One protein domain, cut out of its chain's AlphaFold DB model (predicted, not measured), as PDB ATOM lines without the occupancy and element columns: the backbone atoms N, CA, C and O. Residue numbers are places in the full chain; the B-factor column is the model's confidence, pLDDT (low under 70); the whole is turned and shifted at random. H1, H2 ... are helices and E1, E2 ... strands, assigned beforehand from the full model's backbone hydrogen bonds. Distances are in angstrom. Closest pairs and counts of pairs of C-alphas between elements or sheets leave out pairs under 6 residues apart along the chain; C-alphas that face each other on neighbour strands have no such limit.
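AT A GLANCE: This is residues 18 to 155 of the 155 residues of an uncharacterized protein of Planctomycetales bacterium 71-10 (UniProt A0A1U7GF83). Five helices crossing one another make an elongated body with H4 in its middle; H3 lies towards one end and a small hairpin of two short strands, E1 and E2, at the other. H2 runs lengthwise, its residues 55 to 61 reaching the hairpin, and long loops lie towards both ends, residues 32 to 54 and 87 to 99. The 138 printed residues hold H1, H2, H3, H4, H5, E1 and E2 in chain order, mostly helix, the sheet E1 - E2 antiparallel. The whole is compact, radius of gyration of the C-alphas 15.3 A, with spans of 49 by 28 by 23 A.

HOW THE PARTS SIT: H1, residues 18 to 31, touches H4, residues 100 to 112, at a steep tilt of 40 degrees, closest C-alphas Phe 20 and Gly 105, 4.2 A. With residues 20 to 25 alone, H1 touches H2, residues 55 to 70, closest C-alphas Leu 21 and Cys 65, 6.1 A. H3, residues 72 to 86, and H4 form a helical hairpin, closest C-alphas Glu 82 and Val 100, 5.9 A. H5, residues 128 to 138, touches H3 at a shallow tilt of 31 degrees, opposite ways, closest C-alphas Leu 77 and Val 128, 5.5 A. E1, residues 144 to 146, and E2, residues 152 to 154, form a hairpin; N 145 and O 153 are 2.9 A apart, within hydrogen-bond range. Every O i to N i+4 pair is within that range in H1, H2 and H4, 10 of 11 in H3 and 6 of 7 in H5.

IN THESE COORDINATES: H1 begins at C-alpha 18 (16.329, -102.370, -24.816). H2 is 22.1 A long and H3 21.2 A. E2 ends at C-alpha 154 (27.499, -90.823, -14.199).

THE WHOLE: The C-alphas farthest apart, Glu 87 and Asp 148, are 49.5 A apart. The printed part has no cut. The links H1 to H2, H3 to H4 and H4 to H5 are long. No printed residue has a pLDDT under 70.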
ATOM      1  N   ASP A  18      17.214-102.911 -25.847       98.06
ATOM      2  CA  ASP A  18      16.329-102.370 -24.816       98.06
ATOM      3  C   ASP A  18      16.290-103.306 -23.595       98.06
ATOM      4  O   ASP A  18      16.406-102.843 -22.463       98.06
ATOM      5  N   GLU A  19      16.244-104.623 -23.821       97.94
ATOM      6  CA  GLU A  19      16.367-105.658 -22.788       97.94
ATOM      7  C   GLU A  19      17.712-105.588 -22.046       97.94
ATOM      8  O   GLU A  19      17.768-105.624 -20.815       97.94
ATOM      9  N   PHE A  20      18.807-105.443 -22.795       98.69
ATOM     10  CA  PHE A  20      20.151-105.321 -22.239       98.69
ATOM     11  C   PHE A  20      20.311-104.032 -21.422       98.69
ATOM     12  O   PHE A  20      20.865-104.057 -20.325       98.69
ATOM     13  N   LEU A  21      19.822-102.897 -21.936       98.75
ATOM     14  CA  LEU A  21      19.898-101.602 -21.257       98.75
ATOM     15  C   LEU A  21      19.072-101.592 -19.968       98.75
ATOM     16  O   LEU A  21      19.554-101.089 -18.957       98.75
ATOM     17  N   ALA A  22      17.862-102.154 -19.988       98.44
ATOM     18  CA  ALA A  22      17.009-102.216 -18.804       98.44
ATOM     19  C   ALA A  22      17.698-102.977 -17.659       98.44
ATOM     20  O   ALA A  22      17.804-102.457 -16.550       98.44
ATOM     21  N   ALA A  23      18.255-104.158 -17.944       98.44
ATOM     22  CA  ALA A  23      18.966-104.953 -16.943       98.44
ATOM     23  C   ALA A  23      20.292-104.312 -16.492       98.44
ATOM     24  O   ALA A  23      20.674-104.421 -15.328       98.44
ATOM     25  N   TYR A  24      20.981-103.609 -17.396       98.75
ATOM     26  CA  TYR A  24      22.159-102.809 -17.059       98.75
ATOM     27  C   TYR A  24      21.815-101.691 -16.064       98.75
ATOM     28  O   TYR A  24      22.536-101.495 -15.089       98.75
ATOM     29  N   ILE A  25      20.710-100.969 -16.289       98.69
ATOM     30  CA  ILE A  25      20.238 -99.901 -15.395       98.69
ATOM     31  C   ILE A  25      19.805-100.476 -14.047       98.69
ATOM     32  O   ILE A  25      20.187 -99.935 -13.011       98.69
ATOM     33  N   GLU A  26      19.057-101.581 -14.043       98.06
ATOM     34  CA  GLU A  26      18.643-102.260 -12.810       98.06
ATOM     35  C   GLU A  26      19.859-102.653 -11.962       98.06
ATOM     36  O   GLU A  26      19.923-102.311 -10.782       98.06
ATOM     37  N   ALA A  27      20.865-103.288 -12.575       97.94
ATOM     38  CA  ALA A  27      22.111-103.632 -11.896       97.94
ATOM     39  C   ALA A  27      22.842-102.386 -11.373       97.94
ATOM     40  O   ALA A  27      23.353-102.404 -10.253       97.94
ATOM     41  N   ALA A  28      22.849-101.298 -12.151       98.12
ATOM     42  CA  ALA A  28      23.483-100.044 -11.770       98.12
ATOM     43  C   ALA A  28      22.863 -99.394 -10.538       98.12
ATOM     44  O   ALA A  28      23.592 -98.983  -9.631       98.12
ATOM     45  N   LEU A  29      21.536 -99.345 -10.477       98.06
ATOM     46  CA  LEU A  29      20.822 -98.804  -9.324       98.06
ATOM     47  C   LEU A  29      20.920 -99.732  -8.108       98.06
ATOM     48  O   LEU A  29      21.037 -99.259  -6.979       98.06
ATOM     49  N   TRP A  30      20.906-101.046  -8.323       97.06
ATOM     50  CA  TRP A  30      21.001-102.026  -7.242       97.06
ATOM     51  C   TRP A  30      22.387-102.061  -6.581       97.06
ATOM     52  O   TRP A  30      22.488-102.236  -5.364       97.06
ATOM     53  N   SER A  31      23.466-101.911  -7.359       95.75
ATOM     54  CA  SER A  31      24.836-102.079  -6.852       95.75
ATOM     55  C   SER A  31      25.549-100.777  -6.478       95.75
ATOM     56  O   SER A  31      26.610-100.836  -5.849       95.75
ATOM     57  N   SER A  32      24.985 -99.622  -6.837       95.81
ATOM     58  CA  SER A  32      25.498 -98.296  -6.468       95.81
ATOM     59  C   SER A  32      24.742 -97.732  -5.270       95.81
ATOM     60  O   SER A  32      23.595 -98.100  -5.023       95.81
ATOM     61  N   THR A  33      25.358 -96.802  -4.541       94.94
ATOM     62  CA  THR A  33      24.750 -96.183  -3.358       94.94
ATOM     63  C   THR A  33      24.608 -94.669  -3.499       94.94
ATOM     64  O   THR A  33      25.329 -94.025  -4.264       94.94
ATOM     65  N   ASP A  34      23.672 -94.081  -2.752       92.06
ATOM     66  CA  ASP A  34      23.408 -92.635  -2.772       92.06
ATOM     67  C   ASP A  34      24.494 -91.788  -2.085       92.06
ATOM     68  O   ASP A  34      24.483 -90.561  -2.198       92.06
ATOM     69  N   ASN A  35      25.454 -92.424  -1.403       90.44
ATOM     70  CA  ASN A  35      26.547 -91.775  -0.678       90.44
ATOM     71  C   ASN A  35      26.061 -90.714   0.326       90.44
ATOM     72  O   ASN A  35      26.760 -89.733   0.597       90.44
ATOM     73  N   ALA A  36      24.868 -90.908   0.899       88.31
ATOM     74  CA  ALA A  36      24.247 -89.944   1.807       88.31
ATOM     75  C   ALA A  36      24.944 -89.831   3.179       88.31
ATOM     76  O   ALA A  36      24.715 -88.860   3.909       88.31
ATOM     77  N   ASP A  37      25.786 -90.801   3.550       89.31
ATOM     78  CA  ASP A  37      26.550 -90.809   4.798       89.31
ATOM     79  C   ASP A  37      27.964 -91.409   4.651       89.31
ATOM     80  O   ASP A  37      28.347 -91.917   3.598       89.31
ATOM     81  N   ASP A  38      28.754 -91.361   5.733       86.38
ATOM     82  CA  ASP A  38      30.135 -91.878   5.784       86.38
ATOM     83  C   ASP A  38      30.240 -93.402   5.538       86.38
ATOM     84  O   ASP A  38      31.344 -93.930   5.381       86.38
ATOM     85  N   GLY A  39      29.115 -94.124   5.555       88.19
ATOM     86  CA  GLY A  39      29.013 -95.547   5.234       88.19
ATOM     87  C   GLY A  39      28.659 -95.829   3.772       88.19
ATOM     88  O   GLY A  39      28.571 -97.000   3.408       88.19
ATOM     89  N   GLY A  40      28.477 -94.792   2.952       84.50
ATOM     90  CA  GLY A  40      28.039 -94.905   1.563       84.50
ATOM     91  C   GLY A  40      26.523 -94.801   1.381       84.50
ATOM     92  O   GLY A  40      26.087 -94.766   0.238       84.50
ATOM     93  N   GLY A  41      25.728 -94.689   2.451       90.56
ATOM     94  CA  GLY A  41      24.271 -94.555   2.381       90.56
ATOM     95  C   GLY A  41      23.523 -95.823   1.943       90.56
ATOM     96  O   GLY A  41      23.919 -96.938   2.288       90.56
ATOM     97  N   GLU A  42      22.407 -95.657   1.231       93.69
ATOM     98  CA  GLU A  42      21.539 -96.763   0.791       93.69
ATOM     99  C   GLU A  42      21.751 -97.080  -0.702       93.69
ATOM    100  O   GLU A  42      22.116 -96.185  -1.470       93.69
ATOM    101  N   PRO A  43      21.498 -98.326  -1.147       95.12
ATOM    102  CA  PRO A  43      21.435 -98.648  -2.571       95.12
ATOM    103  C   PRO A  43      20.448 -97.741  -3.317       95.12
ATOM    104  O   PRO A  43      19.367 -97.440  -2.795       95.12
ATOM    105  N   LEU A  44      20.803 -97.306  -4.532       96.50
ATOM    106  CA  LEU A  44      19.983 -96.351  -5.289       96.50
ATOM    107  C   LEU A  44      18.586 -96.912  -5.592       96.50
ATOM    108  O   LEU A  44      17.610 -96.173  -5.498       96.50
ATOM    109  N   ASP A  45      18.466 -98.218  -5.840       96.69
ATOM    110  CA  ASP A  45      17.192 -98.908  -6.104       96.69
ATOM    111  C   ASP A  45      16.156 -98.829  -4.960       96.69
ATOM    112  O   ASP A  45      14.991 -99.199  -5.132       96.69
ATOM    113  N   ARG A  46      16.546 -98.345  -3.773       95.62
ATOM    114  CA  ARG A  46      15.628 -98.122  -2.647       95.62
ATOM    115  C   ARG A  46      14.828 -96.840  -2.762       95.62
ATOM    116  O   ARG A  46      13.697 -96.803  -2.273       95.62
ATOM    117  N   ASN A  47      15.425 -95.808  -3.346       93.56
ATOM    118  CA  ASN A  47      14.902 -94.445  -3.320       93.56
ATOM    119  C   ASN A  47      14.758 -93.828  -4.715       93.56
ATOM    120  O   ASN A  47      14.080 -92.810  -4.831       93.56
ATOM    121  N   PHE A  48      15.367 -94.439  -5.732       96.12
ATOM    122  CA  PHE A  48      15.426 -93.948  -7.100       96.12
ATOM    123  C   PHE A  48      15.037 -95.037  -8.097       96.12
ATOM    124  O   PHE A  48      15.196 -96.233  -7.836       96.12
ATOM    125  N   ASP A  49      14.564 -94.608  -9.261       97.00
ATOM    126  CA  ASP A  49      14.321 -95.472 -10.412       97.00
ATOM    127  C   ASP A  49      14.951 -94.906 -11.698       97.00
ATOM    128  O   ASP A  49      15.656 -93.895 -11.687       97.00
ATOM    129  N   GLU A  50      14.744 -95.585 -12.830       96.75
ATOM    130  CA  GLU A  50      15.251 -95.145 -14.138       96.75
ATOM    131  C   GLU A  50      14.834 -93.700 -14.481       96.75
ATOM    132  O   GLU A  50      15.577 -92.980 -15.150       96.75
ATOM    133  N   GLY A  51      13.664 -93.254 -14.014       97.56
ATOM    134  CA  GLY A  51      13.139 -91.911 -14.245       97.56
ATOM    135  C   GLY A  51      13.924 -90.803 -13.543       97.56
ATOM    136  O   GLY A  51      13.827 -89.647 -13.961       97.56
ATOM    137  N   ASP A  52      14.723 -91.148 -12.533       98.12
ATOM    138  CA  ASP A  52      15.605 -90.217 -11.831       98.12
ATOM    139  C   ASP A  52      16.989 -90.107 -12.495       98.12
ATOM    140  O   ASP A  52      17.818 -89.295 -12.087       98.12
ATOM    141  N   ILE A  53      17.268 -90.884 -13.547       98.56
ATOM    142  CA  ILE A  53      18.536 -90.808 -14.281       98.56
ATOM    143  C   ILE A  53      18.559 -89.551 -15.153       98.56
ATOM    144  O   ILE A  53      17.680 -89.326 -15.990       98.56
ATOM    145  N   ALA A  54      19.612 -88.741 -15.008       98.56
ATOM    146  CA  ALA A  54      19.786 -87.553 -15.831       98.56
ATOM    147  C   ALA A  54      19.824 -87.935 -17.329       98.56
ATOM    148  O   ALA A  54      20.489 -88.913 -17.694       98.56
ATOM    149  N   PRO A  55      19.161 -87.181 -18.229       98.31
ATOM    150  CA  PRO A  55      19.066 -87.549 -19.643       98.31
ATOM    151  C   PRO A  55      20.418 -87.810 -20.322       98.31
ATOM    152  O   PRO A  55      20.539 -88.721 -21.139       98.31
ATOM    153  N   GLU A  56      21.451 -87.039 -19.985       98.00
ATOM    154  CA  GLU A  56      22.814 -87.228 -20.485       98.00
ATOM    155  C   GLU A  56      23.446 -88.547 -20.025       98.00
ATOM    156  O   GLU A  56      24.138 -89.203 -20.809       98.00
ATOM    157  N   THR A  57      23.169 -88.962 -18.789       98.50
ATOM    158  CA  THR A  57      23.626 -90.231 -18.221       98.50
ATOM    159  C   THR A  57      22.944 -91.381 -18.942       98.50
ATOM    160  O   THR A  57      23.627 -92.281 -19.428       98.50
ATOM    161  N   LEU A  58      21.622 -91.314 -19.122       98.38
ATOM    162  CA  LEU A  58      20.866 -92.346 -19.835       98.38
ATOM    163  C   LEU A  58      21.331 -92.489 -21.294       98.38
ATOM    164  O   LEU A  58      21.528 -93.601 -21.789       98.38
ATOM    165  N   VAL A  59      21.594 -91.369 -21.977       98.19
ATOM    166  CA  VAL A  59      22.172 -91.371 -23.333       98.19
ATOM    167  C   VAL A  59      23.536 -92.063 -23.353       98.19
ATOM    168  O   VAL A  59      23.816 -92.840 -24.271       98.19
ATOM    169  N   ARG A  60      24.389 -91.818 -22.350       98.12
ATOM    170  CA  ARG A  60      25.705 -92.460 -22.245       98.12
ATOM    171  C   ARG A  60      25.594 -93.959 -21.949       98.12
ATOM    172  O   ARG A  60      26.273 -94.726 -22.633       98.12
ATOM    173  N   MET A  61      24.729 -94.370 -21.017       98.50
ATOM    174  CA  MET A  61      24.442 -95.782 -20.702       98.50
ATOM    175  C   MET A  61      24.016 -96.540 -21.956       98.50
ATOM    176  O   MET A  61      24.600 -97.566 -22.310       98.50
ATOM    177  N   ARG A  62      23.054 -95.974 -22.688       98.50
ATOM    178  CA  ARG A  62      22.550 -96.545 -23.935       98.50
ATOM    179  C   ARG A  62      23.625 -96.644 -25.009       98.50
ATOM    180  O   ARG A  62      23.700 -97.656 -25.700       98.50
ATOM    181  N   ALA A  63      24.471 -95.624 -25.138       98.06
ATOM    182  CA  ALA A  63      25.578 -95.638 -26.087       98.06
ATOM    183  C   ALA A  63      26.605 -96.739 -25.768       98.06
ATOM    184  O   ALA A  63      27.073 -97.400 -26.695       98.06
ATOM    185  N   ASP A  64      26.929 -96.965 -24.490       98.50
ATOM    186  CA  ASP A  64      27.818 -98.060 -24.078       98.50
ATOM    187  C   ASP A  64      27.193 -99.432 -24.333       98.50
ATOM    188  O   ASP A  64      27.841-100.284 -24.938       98.50
ATOM    189  N   CYS A  65      25.923 -99.630 -23.970       98.62
ATOM    190  CA  CYS A  65      25.202-100.879 -24.234       98.62
ATOM    191  C   CYS A  65      25.142-101.189 -25.738       98.62
ATOM    192  O   CYS A  65      25.480-102.290 -26.179       98.62
ATOM    193  N   ALA A  66      24.792-100.188 -26.553       98.44
ATOM    194  CA  ALA A  66      24.756-100.328 -28.004       98.44
ATOM    195  C   ALA A  66      26.143-100.641 -28.578       98.44
ATOM    196  O   ALA A  66      26.268-101.497 -29.454       98.44
ATOM    197  N   ALA A  67      27.196 -99.991 -28.078       98.25
ATOM    198  CA  ALA A  67      28.563-100.263 -28.501       98.25
ATOM    199  C   ALA A  67      29.037-101.665 -28.081       98.25
ATOM    200  O   ALA A  67      29.714-102.321 -28.871       98.25
ATOM    201  N   PHE A  68      28.657-102.151 -26.896       98.44
ATOM    202  CA  PHE A  68      28.989-103.496 -26.420       98.44
ATOM    203  C   PHE A  68      28.343-104.577 -27.296       98.44
ATOM    204  O   PHE A  68      29.031-105.479 -27.782       98.44
ATOM    205  N   LEU A  69      27.045-104.439 -27.587       98.19
ATOM    206  CA  LEU A  69      26.304-105.350 -28.464       98.19
ATOM    207  C   LEU A  69      26.793-105.288 -29.920       98.19
ATOM    208  O   LEU A  69      26.960-106.321 -30.570       98.19
ATOM    209  N   ALA A  70      27.078-104.088 -30.435       97.25
ATOM    210  CA  ALA A  70      27.606-103.903 -31.787       97.25
ATOM    211  C   ALA A  70      29.081-104.325 -31.923       97.25
ATOM    212  O   ALA A  70      29.573-104.531 -33.040       97.25
ATOM    213  N   HIS A  71      29.811-104.461 -30.812       97.75
ATOM    214  CA  HIS A  71      31.189-104.918 -30.841       97.75
ATOM    215  C   HIS A  71      31.253-106.351 -31.376       97.75
ATOM    216  O   HIS A  71      30.532-107.247 -30.936       97.75
ATOM    217  N   ARG A  72      32.181-106.601 -32.310       95.94
ATOM    218  CA  ARG A  72      32.314-107.900 -32.992       95.94
ATOM    219  C   ARG A  72      32.413-109.076 -32.019       95.94
ATOM    220  O   ARG A  72      31.956-110.168 -32.352       95.94
ATOM    221  N   LEU A  73      33.075-108.888 -30.875       96.94
ATOM    222  CA  LEU A  73      33.178-109.926 -29.854       96.94
ATOM    223  C   LEU A  73      31.883-110.042 -29.040       96.94
ATOM    224  O   LEU A  73      31.377-111.152 -28.929       96.94
ATOM    225  N   GLY A  74      31.337-108.922 -28.552       97.06
ATOM    226  CA  GLY A  74      30.141-108.883 -27.703       97.06
ATOM    227  C   GLY A  74      28.938-109.520 -28.388       97.06
ATOM    228  O   GLY A  74      28.481-110.580 -27.961       97.06
ATOM    229  N   GLY A  75      28.522-108.976 -29.535       96.44
ATOM    230  CA  GLY A  75      27.389-109.518 -30.292       96.44
ATOM    231  C   GLY A  75      27.586-110.973 -30.737       96.44
ATOM    232  O   GLY A  75      26.648-111.767 -30.730       96.44
ATOM    233  N   ARG A  76      28.821-111.386 -31.071       98.00
ATOM    234  CA  ARG A  76      29.099-112.788 -31.435       98.00
ATOM    235  C   ARG A  76      28.936-113.735 -30.247       98.00
ATOM    236  O   ARG A  76      28.444-114.842 -30.442       98.00
ATOM    237  N   LEU A  77      29.444-113.365 -29.075       98.38
ATOM    238  CA  LEU A  77      29.443-114.229 -27.897       98.38
ATOM    239  C   LEU A  77      28.050-114.321 -27.270       98.38
ATOM    240  O   LEU A  77      27.615-115.432 -26.966       98.38
ATOM    241  N   ILE A  78      27.321-113.205 -27.197       98.12
ATOM    242  CA  ILE A  78      25.911-113.187 -26.780       98.12
ATOM    243  C   ILE A  78      25.069-114.041 -27.736       98.12
ATOM    244  O   ILE A  78      24.398-114.968 -27.291       98.12
ATOM    245  N   GLY A  79      25.232-113.876 -29.055       97.94
ATOM    246  CA  GLY A  79      24.526-114.705 -30.039       97.94
ATOM    247  C   GLY A  79      24.875-116.203 -29.995       97.94
ATOM    248  O   GLY A  79      24.094-117.049 -30.437       97.94
ATOM    249  N   ILE A  80      26.049-116.575 -29.465       98.12
ATOM    250  CA  ILE A  80      26.373-117.981 -29.175       98.12
ATOM    251  C   ILE A  80      25.568-118.469 -27.968       98.12
ATOM    252  O   ILE A  80      25.015-119.567 -28.038       98.12
ATOM    253  N   ALA A  81      25.493-117.685 -26.892       97.50
ATOM    254  CA  ALA A  81      24.730-118.039 -25.699       97.50
ATOM    255  C   ALA A  81      23.228-118.171 -25.999       97.50
ATOM    256  O   ALA A  81      22.652-119.212 -25.690       97.50
ATOM    257  N   GLU A  82      22.637-117.211 -26.716       97.56
ATOM    258  CA  GLU A  82      21.240-117.257 -27.185       97.56
ATOM    259  C   GLU A  82      20.941-118.528 -27.983       97.56
ATOM    260  O   GLU A  82      19.950-119.222 -27.759       97.56
ATOM    261  N   ARG A  83      21.836-118.896 -28.909       98.00
ATOM    262  CA  ARG A  83      21.673-120.124 -29.691       98.00
ATOM    263  C   ARG A  83      21.727-121.370 -28.812       98.00
ATOM    264  O   ARG A  83      20.942-122.292 -29.020       98.00
ATOM    265  N   LEU A  84      22.680-121.437 -27.886       97.56
ATOM    266  CA  LEU A  84      22.831-122.596 -27.007       97.56
ATOM    267  C   LEU A  84      21.637-122.747 -26.061       97.56
ATOM    268  O   LEU A  84      21.222-123.881 -25.812       97.56
ATOM    269  N   GLU A  85      21.079-121.632 -25.590       96.06
ATOM    270  CA  GLU A  85      19.842-121.599 -24.815       96.06
ATOM    271  C   GLU A  85      18.656-122.125 -25.636       96.06
ATOM    272  O   GLU A  85      18.003-123.090 -25.234       96.06
ATOM    273  N   ALA A  86      18.440-121.591 -26.842       96.00
ATOM    274  CA  ALA A  86      17.362-122.024 -27.735       96.00
ATOM    275  C   ALA A  86      17.466-123.509 -28.145       96.00
ATOM    276  O   ALA A  86      16.457-124.174 -28.386       96.00
ATOM    277  N   GLU A  87      18.687-124.048 -28.223       97.50
ATOM    278  CA  GLU A  87      18.959-125.468 -28.484       97.50
ATOM    279  C   GLU A  87      18.819-126.359 -27.229       97.50
ATOM    280  O   GLU A  87      18.938-127.583 -27.335       97.50
ATOM    281  N   GLY A  88      18.597-125.780 -26.043       95.62
ATOM    282  CA  GLY A  88      18.542-126.497 -24.764       95.62
ATOM    283  C   GLY A  88      19.882-127.113 -24.345       95.62
ATOM    284  O   GLY A  88      19.918-128.102 -23.611       95.62
ATOM    285  N   ARG A  89      20.995-126.576 -24.858       96.56
ATOM    286  CA  ARG A  89      22.369-127.049 -24.597       96.56
ATOM    287  C   ARG A  89      23.069-126.267 -23.493       96.56
ATOM    288  O   ARG A  89      24.100-126.709 -22.994       96.56
ATOM    289  N   TRP A  90      22.509-125.122 -23.148       95.56
ATOM    290  CA  TRP A  90      22.839-124.297 -22.003       95.56
ATOM    291  C   TRP A  90      21.542-123.631 -21.530       95.56
ATOM    292  O   TRP A  90      20.537-123.674 -22.234       95.56
ATOM    293  N   GLY A  91      21.543-123.062 -20.335       93.19
ATOM    294  CA  GLY A  91      20.425-122.288 -19.822       93.19
ATOM    295  C   GLY A  91      20.906-121.383 -18.705       93.19
ATOM    296  O   GLY A  91      21.940-121.655 -18.090       93.19
ATOM    297  N   LEU A  92      20.145-120.327 -18.456       91.56
ATOM    298  CA  LEU A  92      20.483-119.344 -17.441       91.56
ATOM    299  C   LEU A  92      20.568-119.980 -16.042       91.56
ATOM    300  O   LEU A  92      19.789-120.889 -15.710       91.56
ATOM    301  N   PRO A  93      21.516-119.528 -15.206       87.94
ATOM    302  CA  PRO A  93      21.713-120.078 -13.873       87.94
ATOM    303  C   PRO A  93      20.496-119.827 -12.977       87.94
ATOM    304  O   PRO A  93      19.726-118.889 -13.153       87.94
ATOM    305  N   GLY A  94      20.289-120.701 -11.991       81.06
ATOM    306  CA  GLY A  94      19.268-120.493 -10.955       81.06
ATOM    307  C   GLY A  94      17.806-120.538 -11.419       81.06
ATOM    308  O   GLY A  94      16.920-120.353 -10.590       81.06
ATOM    309  N   GLY A  95      17.529-120.817 -12.700       75.81
ATOM    310  CA  GLY A  95      16.166-120.788 -13.240       75.81
ATOM    311  C   GLY A  95      15.570-119.380 -13.276       75.81
ATOM    312  O   GLY A  95      14.350-119.239 -13.165       75.81
ATOM    313  N   VAL A  96      16.424-118.354 -13.381       82.12
ATOM    314  CA  VAL A  96      15.982-116.974 -13.593       82.12
ATOM    315  C   VAL A  96      15.125-116.889 -14.854       82.12
ATOM    316  O   VAL A  96      15.370-117.579 -15.844       82.12
ATOM    317  N   ASN A  97      14.077-116.072 -14.793       89.00
ATOM    318  CA  ASN A  97      13.154-115.864 -15.902       89.00
ATOM    319  C   ASN A  97      13.477-114.534 -16.588       89.00
ATOM    320  O   ASN A  97      12.702-113.585 -16.489       89.00
ATOM    321  N   CYS A  98      14.639-114.489 -17.228       93.44
ATOM    322  CA  CYS A  98      15.073-113.405 -18.098       93.44
ATOM    323  C   CYS A  98      15.622-113.990 -19.406       93.44
ATOM    324  O   CYS A  98      15.747-115.204 -19.564       93.44
ATOM    325  N   THR A  99      15.892-113.126 -20.365       96.56
ATOM    326  CA  THR A  99      16.555-113.422 -21.628       96.56
ATOM    327  C   THR A  99      18.071-113.411 -21.447       96.56
ATOM    328  O   THR A  99      18.614-112.844 -20.498       96.56
ATOM    329  N   VAL A 100      18.790-113.992 -22.408       97.31
ATOM    330  CA  VAL A 100      20.259-113.903 -22.447       97.31
ATOM    331  C   VAL A 100      20.739-112.450 -22.553       97.31
ATOM    332  O   VAL A 100      21.767-112.114 -21.969       97.31
ATOM    333  N   ALA A 101      19.999-111.586 -23.256       97.81
ATOM    334  CA  ALA A 101      20.318-110.165 -23.380       97.81
ATOM    335  C   ALA A 101      20.192-109.422 -22.039       97.81
ATOM    336  O   ALA A 101      21.111-108.694 -21.673       97.81
ATOM    337  N   GLU A 102      19.117-109.660 -21.276       98.12
ATOM    338  CA  GLU A 102      18.961-109.122 -19.913       98.12
ATOM    339  C   GLU A 102      20.102-109.600 -19.007       98.12
ATOM    340  O   GLU A 102      20.755-108.790 -18.349       98.12
ATOM    341  N   TYR A 103      20.413-110.901 -19.022       97.62
ATOM    342  CA  TYR A 103      21.504-111.441 -18.205       97.62
ATOM    343  C   TYR A 103      22.862-110.819 -18.564       97.62
ATOM    344  O   TYR A 103      23.643-110.455 -17.688       97.62
ATOM    345  N   ALA A 104      23.122-110.619 -19.860       98.12
ATOM    346  CA  ALA A 104      24.337-109.961 -20.324       98.12
ATOM    347  C   ALA A 104      24.407-108.478 -19.924       98.12
ATOM    348  O   ALA A 104      25.494-107.988 -19.630       98.12
ATOM    349  N   GLY A 105      23.279-107.762 -19.923       98.50
ATOM    350  CA  GLY A 105      23.213-106.356 -19.521       98.50
ATOM    351  C   GLY A 105      23.548-106.159 -18.046       98.50
ATOM    352  O   GLY A 105      24.394-105.328 -17.706       98.50
ATOM    353  N   HIS A 106      22.949-106.993 -17.193       97.81
ATOM    354  CA  HIS A 106      23.246-107.058 -15.764       97.81
ATOM    355  C   HIS A 106      24.737-107.326 -15.511       97.81
ATOM    356  O   HIS A 106      25.422-106.542 -14.848       97.81
ATOM    357  N   ASP A 107      25.274-108.392 -16.110       98.12
ATOM    358  CA  ASP A 107      26.673-108.771 -15.916       98.12
ATOM    359  C   ASP A 107      27.648-107.757 -16.505       98.12
ATOM    360  O   ASP A 107      28.753-107.599 -15.981       98.12
ATOM    361  N   PHE A 108      27.262-107.029 -17.556       98.69
ATOM    362  CA  PHE A 108      28.104-105.980 -18.117       98.69
ATOM    363  C   PHE A 108      28.342-104.849 -17.121       98.69
ATOM    364  O   PHE A 108      29.501-104.470 -16.933       98.69
ATOM    365  N   TRP A 109      27.297-104.351 -16.449       98.56
ATOM    366  CA  TRP A 109      27.463-103.342 -15.399       98.56
ATOM    367  C   TRP A 109      28.345-103.855 -14.254       98.56
ATOM    368  O   TRP A 109      29.300-103.190 -13.848       98.56
ATOM    369  N   LEU A 110      28.053-105.056 -13.753       97.81
ATOM    370  CA  LEU A 110      28.780-105.609 -12.613       97.81
ATOM    371  C   LEU A 110      30.257-105.833 -12.929       97.81
ATOM    372  O   LEU A 110      31.128-105.441 -12.152       97.81
ATOM    373  N   THR A 111      30.535-106.388 -14.108       98.12
ATOM    374  CA  THR A 111      31.900-106.684 -14.540       98.12
ATOM    375  C   THR A 111      32.696-105.408 -14.792       98.12
ATOM    376  O   THR A 111      33.827-105.302 -14.323       98.12
ATOM    377  N   ARG A 112      32.129-104.411 -15.494       97.94
ATOM    378  CA  ARG A 112      32.871-103.172 -15.806       97.94
ATOM    379  C   ARG A 112      33.254-102.379 -14.554       97.94
ATOM    380  O   ARG A 112      34.245-101.662 -14.599       97.94
ATOM    381  N   ASN A 113      32.490-102.530 -13.472       96.62
ATOM    382  CA  ASN A 113      32.700-101.853 -12.190       96.62
ATOM    383  C   ASN A 113      33.365-102.734 -11.125       96.62
ATOM    384  O   ASN A 113      33.450-102.351  -9.960       96.62
ATOM    385  N   GLY A 114      33.837-103.928 -11.497       92.56
ATOM    386  CA  GLY A 114      34.560-104.807 -10.578       92.56
ATOM    387  C   GLY A 114      33.731-105.261  -9.374       92.56
ATOM    388  O   GLY A 114      34.295-105.580  -8.322       92.56
ATOM    389  N   HIS A 115      32.402-105.309  -9.506       83.75
ATOM    390  CA  HIS A 115      31.569-105.980  -8.520       83.75
ATOM    391  C   HIS A 115      31.980-107.461  -8.485       83.75
ATOM    392  O   HIS A 115      32.376-108.037  -9.494       83.75
ATOM    393  N   GLY A 116      31.976-108.084  -7.305       87.50
ATOM    394  CA  GLY A 116      32.516-109.437  -7.088       87.50
ATOM    395  C   GLY A 116      31.741-110.583  -7.760       87.50
ATOM    396  O   GLY A 116      31.816-111.704  -7.260       87.50
ATOM    397  N   CYS A 117      30.997-110.284  -8.823       91.69
ATOM    398  CA  CYS A 117      30.191-111.150  -9.673       91.69
ATOM    399  C   CYS A 117      30.105-110.558 -11.097       91.69
ATOM    400  O   CYS A 117      30.458-109.395 -11.313       91.69
ATOM    401  N   GLY A 118      29.653-111.346 -12.071       94.12
ATOM    402  CA  GLY A 118      29.503-110.942 -13.473       94.12
ATOM    403  C   GLY A 118      29.936-112.038 -14.449       94.12
ATOM    404  O   GLY A 118      29.886-113.227 -14.144       94.12
ATOM    405  N   PHE A 119      30.451-111.654 -15.621       96.69
ATOM    406  CA  PHE A 119      30.745-112.595 -16.715       96.69
ATOM    407  C   PHE A 119      31.725-113.731 -16.357       96.69
ATOM    408  O   PHE A 119      31.784-114.754 -17.049       96.69
ATOM    409  N   TRP A 120      32.525-113.562 -15.304       90.19
ATOM    410  CA  TRP A 120      33.531-114.519 -14.848       90.19
ATOM    411  C   TRP A 120      33.001-115.553 -13.836       90.19
ATOM    412  O   TRP A 120      33.759-116.451 -13.455       90.19
ATOM    413  N   ASP A 121      31.717-115.494 -13.460       90.31
ATOM    414  CA  ASP A 121      31.094-116.368 -12.448       90.31
ATOM    415  C   ASP A 121      31.048-117.855 -12.854       90.31
ATOM    416  O   ASP A 121      30.853-118.746 -12.021       90.31
ATOM    417  N   GLY A 122      31.309-118.156 -14.130       88.19
ATOM    418  CA  GLY A 122      31.418-119.523 -14.648       88.19
ATOM    419  C   GLY A 122      30.073-120.181 -14.965       88.19
ATOM    420  O   GLY A 122      30.003-121.397 -15.156       88.19
ATOM    421  N   ASP A 123      29.016-119.384 -15.024       93.19
ATOM    422  CA  ASP A 123      27.656-119.746 -15.415       93.19
ATOM    423  C   ASP A 123      27.372-119.519 -16.908       93.19
ATOM    424  O   ASP A 123      26.468-120.149 -17.456       93.19
ATOM    425  N   TRP A 124      28.174-118.699 -17.589       96.38
ATOM    426  CA  TRP A 124      28.165-118.548 -19.042       96.38
ATOM    427  C   TRP A 124      28.699-119.794 -19.769       96.38
ATOM    428  O   TRP A 124      29.517-120.544 -19.224       96.38
ATOM    429  N   PRO A 125      28.305-120.023 -21.040       96.56
ATOM    430  CA  PRO A 125      28.873-121.101 -21.840       96.56
ATOM    431  C   PRO A 125      30.405-121.037 -21.916       96.56
ATOM    432  O   PRO A 125      31.008-119.963 -21.862       96.56
ATOM    433  N   GLU A 126      31.043-122.193 -22.109       94.06
ATOM    434  CA  GLU A 126      32.505-122.303 -22.167       94.06
ATOM    435  C   GLU A 126      33.122-121.295 -23.160       94.06
ATOM    436  O   GLU A 126      32.794-121.278 -24.349       94.06
ATOM    437  N   GLY A 127      34.015-120.436 -22.654       94.19
ATOM    438  CA  GLY A 127      34.709-119.397 -23.424       94.19
ATOM    439  C   GLY A 127      33.884-118.148 -23.764       94.19
ATOM    440  O   GLY A 127      34.456-117.182 -24.270       94.19
ATOM    441  N   VAL A 128      32.572-118.134 -23.489       97.75
ATOM    442  CA  VAL A 128      31.716-116.946 -23.651       97.75
ATOM    443  C   VAL A 128      31.992-115.945 -22.534       97.75
ATOM    444  O   VAL A 128      32.378-114.819 -22.836       97.75
ATOM    445  N   GLY A 129      31.892-116.379 -21.272       97.50
ATOM    446  CA  GLY A 129      32.107-115.521 -20.101       97.50
ATOM    447  C   GLY A 129      33.459-114.802 -20.124       97.50
ATOM    448  O   GLY A 129      33.501-113.583 -20.120       97.50
ATOM    449  N   GLU A 130      34.572-115.527 -20.308       97.19
ATOM    450  CA  GLU A 130      35.926-114.932 -20.377       97.19
ATOM    451  C   GLU A 130      36.066-113.865 -21.482       97.19
ATOM    452  O   GLU A 130      36.784-112.873 -21.340       97.19
ATOM    453  N   GLY A 131      35.405-114.073 -22.623       97.81
ATOM    454  CA  GLY A 131      35.458-113.129 -23.733       97.81
ATOM    455  C   GLY A 131      34.638-111.865 -23.479       97.81
ATOM    456  O   GLY A 131      35.082-110.778 -23.856       97.81
ATOM    457  N   LEU A 132      33.471-112.008 -22.848       98.38
ATOM    458  CA  LEU A 132      32.621-110.888 -22.442       98.38
ATOM    459  C   LEU A 132      33.245-110.111 -21.281       98.38
ATOM    460  O   LEU A 132      33.271-108.887 -21.332       98.38
ATOM    461  N   ASP A 133      33.842-110.814 -20.320       98.00
ATOM    462  CA  ASP A 133      34.592-110.242 -19.205       98.00
ATOM    463  C   ASP A 133      35.718-109.329 -19.695       98.00
ATOM    464  O   ASP A 133      35.764-108.142 -19.368       98.00
ATOM    465  N   ARG A 134      36.580-109.840 -20.584       97.38
ATOM    466  CA  ARG A 134      37.662-109.039 -21.171       97.38
ATOM    467  C   ARG A 134      37.133-107.794 -21.879       97.38
ATOM    468  O   ARG A 134      37.733-106.734 -21.748       97.38
ATOM    469  N   LEU A 135      36.046-107.935 -22.637       98.31
ATOM    470  CA  LEU A 135      35.445-106.815 -23.354       98.31
ATOM    471  C   LEU A 135      34.855-105.781 -22.393       98.31
ATOM    472  O   LEU A 135      35.038-104.594 -22.625       98.31
ATOM    473  N   ALA A 136      34.178-106.208 -21.325       98.31
ATOM    474  CA  ALA A 136      33.549-105.312 -20.360       98.31
ATOM    475  C   ALA A 136      34.568-104.352 -19.733       98.31
ATOM    476  O   ALA A 136      34.330-103.147 -19.673       98.31
ATOM    477  N   HIS A 137      35.751-104.859 -19.390       97.31
ATOM    478  CA  HIS A 137      36.848-104.046 -18.868       97.31
ATOM    479  C   HIS A 137      37.385-103.002 -19.869       97.31
ATOM    480  O   HIS A 137      37.934-101.986 -19.448       97.31
ATOM    481  N   GLU A 138      37.223-103.192 -21.186       97.81
ATOM    482  CA  GLU A 138      37.626-102.187 -22.187       97.81
ATOM    483  C   GLU A 138      36.739-100.930 -22.159       97.81
ATOM    484  O   GLU A 138      37.172 -99.869 -22.611       97.81
ATOM    485  N   PHE A 139      35.524-101.023 -21.605       97.56
ATOM    486  CA  PHE A 139      34.611 -99.884 -21.432       97.56
ATOM    487  C   PHE A 139      34.938 -99.037 -20.198       97.56
ATOM    488  O   PHE A 139      34.453 -97.908 -20.094       97.56
ATOM    489  N   GLY A 140      35.788 -99.552 -19.306       97.06
ATOM    490  CA  GLY A 140      36.194 -98.892 -18.072       97.06
ATOM    491  C   GLY A 140      35.098 -98.837 -17.008       97.06
ATOM    492  O   GLY A 140      33.903 -98.971 -17.293       97.06
ATOM    493  N   GLU A 141      35.548 -98.607 -15.778       96.88
ATOM    494  CA  GLU A 141      34.694 -98.319 -14.627       96.88
ATOM    495  C   GLU A 141      33.894 -97.037 -14.867       96.88
ATOM    496  O   GLU A 141      34.332 -96.127 -15.587       96.88
ATOM    497  N   TRP A 142      32.699 -96.996 -14.297       96.00
ATOM    498  CA  TRP A 142      31.816 -95.850 -14.350       96.00
ATOM    499  C   TRP A 142      30.894 -95.843 -13.134       96.00
ATOM    500  O   TRP A 142      30.110 -96.775 -12.949       96.00
ATOM    501  N   ASP A 143      30.974 -94.781 -12.338       94.56
ATOM    502  CA  ASP A 143      30.246 -94.653 -11.080       94.56
ATOM    503  C   ASP A 143      28.978 -93.806 -11.243       94.56
ATOM    504  O   ASP A 143      28.842 -93.025 -12.189       94.56
ATOM    505  N   LEU A 144      28.043 -93.946 -10.297       96.44
ATOM    506  CA  LEU A 144      26.839 -93.123 -10.200       96.44
ATOM    507  C   LEU A 144      26.868 -92.240  -8.953       96.44
ATOM    508  O   LEU A 144      27.333 -92.639  -7.887       96.44
ATOM    509  N   SER A 145      26.321 -91.034  -9.081       95.06
ATOM    510  CA  SER A 145      26.174 -90.081  -7.982       95.06
ATOM    511  C   SER A 145      24.858 -89.319  -8.082       95.06
ATOM    512  O   SER A 145      24.374 -89.040  -9.178       95.06
ATOM    513  N   VAL A 146      24.276 -88.975  -6.935       96.62
ATOM    514  CA  VAL A 146      23.053 -88.167  -6.865       96.62
ATOM    515  C   VAL A 146      23.436 -86.687  -6.846       96.62
ATOM    516  O   VAL A 146      24.206 -86.246  -5.992       96.62
ATOM    517  N   GLY A 147      22.917 -85.924  -7.804       95.19
ATOM    518  CA  GLY A 147      23.106 -84.481  -7.900       95.19
ATOM    519  C   GLY A 147      22.208 -83.691  -6.946       95.19
ATOM    520  O   GLY A 147      21.209 -84.189  -6.428       95.19
ATOM    521  N   ASP A 148      22.528 -82.409  -6.755       94.81
ATOM    522  CA  ASP A 148      21.747 -81.494  -5.902       94.81
ATOM    523  C   ASP A 148      20.302 -81.273  -6.399       94.81
ATOM    524  O   ASP A 148      19.444 -80.800  -5.649       94.81
ATOM    525  N   ASP A 149      20.026 -81.574  -7.670       96.44
ATOM    526  CA  ASP A 149      18.699 -81.508  -8.286       96.44
ATOM    527  C   ASP A 149      17.885 -82.805  -8.135       96.44
ATOM    528  O   ASP A 149      16.734 -82.855  -8.571       96.44
ATOM    529  N   GLY A 150      18.457 -83.814  -7.472       95.56
ATOM    530  CA  GLY A 150      17.840 -85.113  -7.237       95.56
ATOM    531  C   GLY A 150      17.979 -86.095  -8.397       95.56
ATOM    532  O   GLY A 150      17.394 -87.170  -8.312       95.56
ATOM    533  N   LEU A 151      18.729 -85.756  -9.453       97.88
ATOM    534  CA  LEU A 151      18.979 -86.658 -10.578       97.88
ATOM    535  C   LEU A 151      20.264 -87.468 -10.394       97.88
ATOM    536  O   LEU A 151      21.200 -87.049  -9.714       97.88
ATOM    537  N   ILE A 152      20.326 -88.625 -11.049       98.19
ATOM    538  CA  ILE A 152      21.484 -89.519 -11.040       98.19
ATOM    539  C   ILE A 152      22.408 -89.206 -12.221       98.19
ATOM    540  O   ILE A 152      22.017 -89.248 -13.395       98.19
ATOM    541  N   TYR A 153      23.669 -88.947 -11.897       98.06
ATOM    542  CA  TYR A 153      24.739 -88.613 -12.825       98.06
ATOM    543  C   TYR A 153      25.818 -89.684 -12.845       98.06
ATOM    544  O   TYR A 153      26.259 -90.141 -11.792       98.06
ATOM    545  N   GLY A 154      26.285 -90.028 -14.044       95.81
ATOM    546  CA  GLY A 154      27.499 -90.823 -14.199       95.81
ATOM    547  C   GLY A 154      28.759 -89.969 -14.036       95.81
ATOM    548  O   GLY A 154      28.842 -88.905 -14.660       95.81
ATOM    549  N   CYS A 155      29.735 -90.429 -13.250       87.69
ATOM    550  CA  CYS A 155      30.956 -89.684 -12.913       87.69
ATOM    551  C   CYS A 155      32.264 -90.440 -13.182       87.69
ATOM    552  O   CYS A 155      32.237 -91.679 -13.343       87.69
TER     553      CYS A 155